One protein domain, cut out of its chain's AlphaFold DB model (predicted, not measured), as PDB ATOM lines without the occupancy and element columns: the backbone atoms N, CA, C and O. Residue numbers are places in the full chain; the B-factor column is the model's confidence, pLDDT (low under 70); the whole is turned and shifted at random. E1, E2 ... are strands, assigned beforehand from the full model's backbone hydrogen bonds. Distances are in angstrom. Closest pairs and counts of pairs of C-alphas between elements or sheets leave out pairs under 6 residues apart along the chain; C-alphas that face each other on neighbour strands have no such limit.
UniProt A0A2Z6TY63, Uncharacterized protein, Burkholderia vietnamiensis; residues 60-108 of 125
ATOM      1  N   GLY A  60     338.491 329.104 351.007       85.81
ATOM      2  CA  GLY A  60     338.231 330.505 350.664       85.81
ATOM      3  C   GLY A  60     336.752 330.908 350.607       85.81
ATOM      4  O   GLY A  60     335.878 330.267 351.192       85.81
ATOM      5  N   VAL A  61     336.479 332.030 349.936       86.50
ATOM      6  CA  VAL A  61     335.128 332.588 349.762       86.50
ATOM      7  C   VAL A  61     334.378 331.800 348.687       86.50
ATOM      8  O   VAL A  61     334.872 331.642 347.575       86.50
ATOM      9  N   HIS A  62     333.148 331.380 348.986       84.31
ATOM     10  CA  HIS A  62     332.269 330.701 348.027       84.31
ATOM     11  C   HIS A  62     330.939 331.457 347.906       84.31
ATOM     12  O   HIS A  62     330.068 331.300 348.769       84.31
ATOM     13  N   PRO A  63     330.762 332.297 346.868       85.81
ATOM     14  CA  PRO A  63     329.552 333.094 346.694       85.81
ATOM     15  C   PRO A  63     328.280 332.235 346.674       85.81
ATOM     16  O   PRO A  63     328.213 331.205 346.007       85.81
ATOM     17  N   GLY A  64     327.261 332.656 347.427       85.31
ATOM     18  CA  GLY A  64     325.981 331.944 347.530       85.31
ATOM     19  C   GLY A  64     325.967 330.738 348.480       85.31
ATOM     20  O   GLY A  64     324.928 330.089 348.608       85.31
ATOM     21  N   PHE A  65     327.071 330.441 349.173       83.56
ATOM     22  CA  PHE A  65     327.146 329.389 350.190       83.56
ATOM     23  C   PHE A  65     327.408 329.963 351.589       83.56
ATOM     24  O   PHE A  65     327.933 331.064 351.752       83.56
ATOM     25  N   ARG A  66     327.043 329.206 352.633       85.25
ATOM     26  CA  ARG A  66     327.374 329.565 354.023       85.25
ATOM     27  C   ARG A  66     328.898 329.553 354.213       85.25
ATOM     28  O   ARG A  66     329.560 328.643 353.727       85.25
ATOM     29  N   ARG A  67     329.447 330.500 354.987       85.88
ATOM     30  CA  ARG A  67     330.902 330.597 355.273       85.88
ATOM     31  C   ARG A  67     331.489 329.329 355.910       85.88
ATOM     32  O   ARG A  67     332.669 329.041 355.767       85.88
ATOM     33  N   ASN A  68     330.647 328.550 356.588       84.81
ATOM     34  CA  ASN A  68     330.956 327.226 357.114       84.81
ATOM     35  C   ASN A  68     329.725 326.305 356.966       84.81
ATOM     36  O   ASN A  68     328.615 326.786 356.733       84.81
ATOM     37  N   HIS A  69     329.899 324.984 357.085       87.12
ATOM     38  CA  HIS A  69     328.818 323.978 356.984       87.12
ATOM     39  C   HIS A  69     328.067 324.003 355.633       87.12
ATOM     40  O   HIS A  69     326.939 323.508 355.509       87.12
ATOM     41  N   ALA A  70     328.692 324.567 354.594       82.19
ATOM     42  CA  ALA A  70     328.118 324.704 353.256       82.19
ATOM     43  C   ALA A  70     327.835 323.359 352.585       82.19
ATOM     44  O   ALA A  70     326.810 323.207 351.925       82.19
ATOM     45  N   LYS A  71     328.708 322.366 352.790       79.50
ATOM     46  CA  LYS A  71     328.517 321.005 352.282       79.50
ATOM     47  C   LYS A  71     327.863 320.125 353.332       79.50
ATOM     48  O   LYS A  71     328.200 320.212 354.510       79.50
ATOM     49  N   GLY A  72     326.942 319.279 352.889       82.12
ATOM     50  CA  GLY A  72     326.201 318.398 353.773       82.12
ATOM     51  C   GLY A  72     325.305 317.415 353.034       82.12
ATOM     52  O   GLY A  72     325.160 317.507 351.816       82.12
ATOM     53  N   VAL A  73     324.712 316.501 353.796       86.62
ATOM     54  CA  VAL A  73     323.771 315.473 353.334       86.62
ATOM     55  C   VAL A  73     322.481 315.600 354.139       86.62
ATOM     56  O   VAL A  73     322.524 315.822 355.351       86.62
ATOM     57  N   CYS A  74     321.346 315.501 353.453       88.75
ATOM     58  CA  CYS A  74     320.020 315.519 354.063       88.75
ATOM     59  C   CYS A  74     319.630 314.120 354.533       88.75
ATOM     60  O   CYS A  74     319.884 313.144 353.831       88.75
ATOM     61  N   VAL A  75     318.976 314.046 355.687       89.62
ATOM     62  CA  VAL A  75     318.377 312.820 356.219       89.62
ATOM     63  C   VAL A  75     316.943 313.106 356.645       89.62
ATOM     64  O   VAL A  75     316.632 314.210 357.094       89.62
ATOM     65  N   THR A  76     316.064 312.123 356.507       92.25
ATOM     66  CA  THR A  76     314.674 312.199 356.962       92.25
ATOM     67  C   THR A  76     314.347 310.959 357.766       92.25
ATOM     68  O   THR A  76     314.837 309.873 357.460       92.25
ATOM     69  N   GLY A  77     313.496 311.105 358.769       91.94
ATOM     70  CA  GLY A  77     313.052 309.983 359.574       91.94
ATOM     71  C   GLY A  77     312.036 310.423 360.603       91.94
ATOM     72  O   GLY A  77     311.311 311.397 360.403       91.94
ATOM     73  N   TYR A  78     312.006 309.701 361.713       94.62
ATOM     74  CA  TYR A  78     311.112 309.988 362.817       94.62
ATOM     75  C   TYR A  78     311.874 309.933 364.134       94.62
ATOM     76  O   TYR A  78     312.772 309.109 364.300       94.62
ATOM     77  N   PHE A  79     311.498 310.814 365.050       94.12
ATOM     78  CA  PHE A  79     311.871 310.742 366.451       94.12
ATOM     79  C   PHE A  79     310.782 309.984 367.215       94.12
ATOM     80  O   PHE A  79     309.614 310.373 367.143       94.12
ATOM     81  N   GLU A  80     311.174 308.927 367.926       95.12
ATOM     82  CA  GLU A  80     310.283 308.128 368.768       95.12
ATOM     83  C   GLU A  80     310.448 308.567 370.229       95.12
ATOM     84  O   GLU A  80     311.462 308.291 370.875       95.12
ATOM     85  N   GLY A  81     309.469 309.307 370.737       94.44
ATOM     86  CA  GLY A  81     309.425 309.744 372.121       94.44
ATOM     87  C   GLY A  81     308.959 308.603 373.017       94.44
ATOM     88  O   GLY A  81     307.877 308.059 372.825       94.44
ATOM     89  N   SER A  82     309.753 308.263 374.032       94.94
ATOM     90  CA  SER A  82     309.365 307.290 375.064       94.94
ATOM     91  C   SER A  82     308.497 307.894 376.173       94.94
ATOM     92  O   SER A  82     307.992 307.170 377.024       94.94
ATOM     93  N   GLY A  83     308.351 309.224 376.218       96.12
ATOM     94  CA  GLY A  83     307.669 309.938 377.302       96.12
ATOM     95  C   GLY A  83     308.538 310.264 378.516       96.12
ATOM     96  O   GLY A  83     308.179 311.150 379.286       96.12
ATOM     97  N   ALA A  84     309.702 309.625 378.672       96.50
ATOM     98  CA  ALA A  84     310.545 309.767 379.867       96.50
ATOM     99  C   ALA A  84     311.002 311.214 380.142       96.50
ATOM    100  O   ALA A  84     311.248 311.586 381.286       96.50
ATOM    101  N   ALA A  85     311.086 312.050 379.102       95.38
ATOM    102  CA  ALA A  85     311.482 313.451 379.217       95.38
ATOM    103  C   ALA A  85     310.313 314.422 379.495       95.38
ATOM    104  O   ALA A  85     310.553 315.606 379.729       95.38
ATOM    105  N   SER A  86     309.061 313.944 379.521       96.31
ATOM    106  CA  SER A  86     307.874 314.792 379.743       96.31
ATOM    107  C   SER A  86     307.832 315.433 381.135       96.31
ATOM    108  O   SER A  86     307.228 316.487 381.300       96.31
ATOM    109  N   ALA A  87     308.501 314.838 382.129       97.00
ATOM    110  CA  ALA A  87     308.632 315.427 383.463       97.00
ATOM    111  C   ALA A  87     309.554 316.664 383.488       97.00
ATOM    112  O   ALA A  87     309.445 317.492 384.387       97.00
ATOM    113  N   TYR A  88     310.450 316.797 382.503       97.25
ATOM    114  CA  TYR A  88     311.455 317.864 382.445       97.25
ATOM    115  C   TYR A  88     311.138 318.937 381.398       97.25
ATOM    116  O   TYR A  88     311.737 320.011 381.414       97.25
ATOM    117  N   SER A  89     310.234 318.660 380.456       96.31
ATOM    118  CA  SER A  89     309.896 319.586 379.378       96.31
ATOM    119  C   SER A  89     308.481 319.365 378.859       96.31
ATOM    120  O   SER A  89     308.045 318.240 378.633       96.31
ATOM    121  N   VAL A  90     307.787 320.472 378.591       96.06
ATOM    122  CA  VAL A  90     306.443 320.492 377.992       96.06
ATOM    123  C   VAL A  90     306.457 320.357 376.464       96.06
ATOM    124  O   VAL A  90     305.399 320.375 375.832       96.06
ATOM    125  N   ALA A  91     307.641 320.249 375.849       95.44
ATOM    126  CA  ALA A  91     307.768 320.171 374.399       95.44
ATOM    127  C   ALA A  91     307.056 318.915 373.842       95.44
ATOM    128  O   ALA A  91     307.306 317.810 374.331       95.44
ATOM    129  N   PRO A  92     306.211 319.038 372.795       92.31
ATOM    130  CA  PRO A  92     305.368 317.933 372.325       92.31
ATOM    131  C   PRO A  92     306.134 316.673 371.911       92.31
ATOM    132  O   PRO A  92     305.652 315.569 372.142       92.31
ATOM    133  N   PHE A  93     307.337 316.827 371.353       92.25
ATOM    134  CA  PHE A  93     308.166 315.716 370.873       92.25
ATOM    135  C   PHE A  93     308.651 314.793 372.003       92.25
ATOM    136  O   PHE A  93     309.035 313.665 371.724       92.25
ATOM    137  N   PHE A  94     308.640 315.239 373.266       94.75
ATOM    138  CA  PHE A  94     309.068 314.431 374.415       94.75
ATOM    139  C   PHE A  94     307.950 313.614 375.064       94.75
ATOM    140  O   PHE A  94     308.230 312.824 375.973       94.75
ATOM    141  N   LYS A  95     306.703 313.773 374.607       95.50
ATOM    142  CA  LYS A  95     305.598 312.876 374.961       95.50
ATOM    143  C   LYS A  95     305.775 311.519 374.266       95.50
ATOM    144  O   LYS A  95     306.488 311.451 373.264       95.50
ATOM    145  N   PRO A  96     305.140 310.444 374.766       96.25
ATOM    146  CA  PRO A  96     305.063 309.194 374.024       96.25
ATOM    147  C   PRO A  96     304.491 309.425 372.621       96.25
ATOM    148  O   PRO A  96     303.415 310.014 372.492       96.25
ATOM    149  N   GLY A  97     305.199 308.984 371.580       94.56
ATOM    150  CA  GLY A  97     304.723 309.072 370.199       94.56
ATOM    151  C   GLY A  97     305.808 309.373 369.169       94.56
ATOM    152  O   GLY A  97     306.985 309.526 369.485       94.56
ATOM    153  N   ARG A  98     305.387 309.479 367.906       95.25
ATOM    154  CA  ARG A  98     306.278 309.564 366.747       95.25
ATOM    155  C   ARG A  98     306.189 310.928 366.067       95.25
ATOM    156  O   ARG A  98     305.114 311.339 365.642       95.25
ATOM    157  N   THR A  99     307.321 311.616 365.919       94.31
ATOM    158  CA  THR A  99     307.406 312.950 365.291       94.31
ATOM    159  C   THR A  99     308.274 312.898 364.028       94.31
ATOM    160  O   THR A  99     309.410 312.433 364.121       94.31
ATOM    161  N   PRO A 100     307.811 313.358 362.846       92.94
ATOM    162  CA  PRO A 100     308.650 313.411 361.648       92.94
ATOM    163  C   PRO A 100     309.788 314.424 361.822       92.94
ATOM    164  O   PRO A 100     309.578 315.544 362.284       92.94
ATOM    165  N   VAL A 101     311.004 314.041 361.430       91.62
ATOM    166  CA  VAL A 101     312.193 314.895 361.529       91.62
ATOM    167  C   VAL A 101     312.958 314.940 360.212       91.62
ATOM    168  O   VAL A 101     313.199 313.924 359.556       91.62
ATOM    169  N   GLY A 102     313.369 316.148 359.835       91.56
ATOM    170  CA  GLY A 102     314.341 316.397 358.778       91.56
ATOM    171  C   GLY A 102     315.651 316.872 359.395       91.56
ATOM    172  O   GLY A 102     315.663 317.836 360.158       91.56
ATOM    173  N   GLY A 103     316.753 316.207 359.065       89.88
ATOM    174  CA  GLY A 103     318.094 316.547 359.525       89.88
ATOM    175  C   GLY A 103     319.033 316.877 358.368       89.88
ATOM    176  O   GLY A 103     318.814 316.494 357.218       89.88
ATOM    177  N   ARG A 104     320.125 317.579 358.676       90.06
ATOM    178  CA  ARG A 104     321.220 317.811 357.731       90.06
ATOM    179  C   ARG A 104     322.559 317.674 358.433       90.06
ATOM    180  O   ARG A 104     322.929 318.535 359.228       90.06
ATOM    181  N   PHE A 105     323.324 316.656 358.059       88.81
ATOM    182  CA  PHE A 105     324.731 316.585 358.433       88.81
ATOM    183  C   PHE A 105     325.519 317.568 357.589       88.81
ATOM    184  O   PHE A 105     325.301 317.671 356.382       88.81
ATOM    185  N   ALA A 106     326.431 318.303 358.211       85.12
ATOM    186  CA  ALA A 106     327.236 319.301 357.530       85.12
ATOM    187  C   ALA A 106     328.706 319.145 357.897       85.12
ATOM    188  O   ALA A 106     329.033 318.780 359.022       85.12
ATOM    189  N   ARG A 107     329.591 319.461 356.950       76.62
ATOM    190  CA  ARG A 107     331.037 319.452 357.172       76.62
ATOM    191  C   ARG A 107     331.630 320.841 356.967       76.62
ATOM    192  O   ARG A 107     331.133 321.626 356.154       76.62
ATOM    193  N   ARG A 108     332.735 321.106 357.669       67.62
ATOM    194  CA  ARG A 108     333.621 322.244 357.401       67.62
ATOM    195  C   ARG A 108     334.089 322.205 355.942       67.62
ATOM    196  O   ARG A 108     334.359 321.130 355.395       67.62
TER     197      ARG A 108
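What this domain is: This is residues 60 to 108 of the 125 residues of an uncharacterized protein of Burkholderia vietnamiensis (UniProt A0A2Z6TY63). Picture a long, narrow two-stranded ribbon, the hairpin of E1 and E2, with both strands bending partway along it; a large loop, residues 82 to 96, folds into a head at one end, and residues 60 to 70 form a tail at the other. The printed part has 49 residues, with no named helix and two strands, E1 then E2, in one antiparallel sheet of order E1 - E2. The class is all strand, though under half of the residues, 22 of 49, are in named elements. The whole is extended, a rod spanning 47 by 20 by 15 A, with a radius of gyration of the C-alphas of 16.3 A.

Where its parts are: Find C-alpha 71 at (328.517, 321.005, 352.282); from there E1, residues 71 to 81, runs 29.7 A to C-alpha 81 at (309.425, 309.744, 372.121). E2, residues 97 to 107, runs 31.1 A and ends at C-alpha 107 at (331.037, 319.452, 357.172). Look for the bends at residue 77, 56 degrees in E1, and at residue 100, 51 degrees in E2.

How they stand to each other: E1 and E2 form a hairpin of antiparallel neighbour strands, with 160 degrees between their N-to-C directions. C-alphas 72 and 106 face each other at 4.0 A, and C-alphas 81 and 97 at 5.1 A. Look at N 77 and O 101, 2.9 A apart, and at N 103 and O 75, 2.8 A apart; both pairs are within hydrogen-bond range.

The domain as a whole: The two C-alphas farthest apart, those of Gly 60 and Ala 87, are 46.7 A apart. The printed part has no cut. The link from E1 to E2 is long, 15 residues. The mean pLDDT of the printed part is 90.1, and residue 108 alone is under 70.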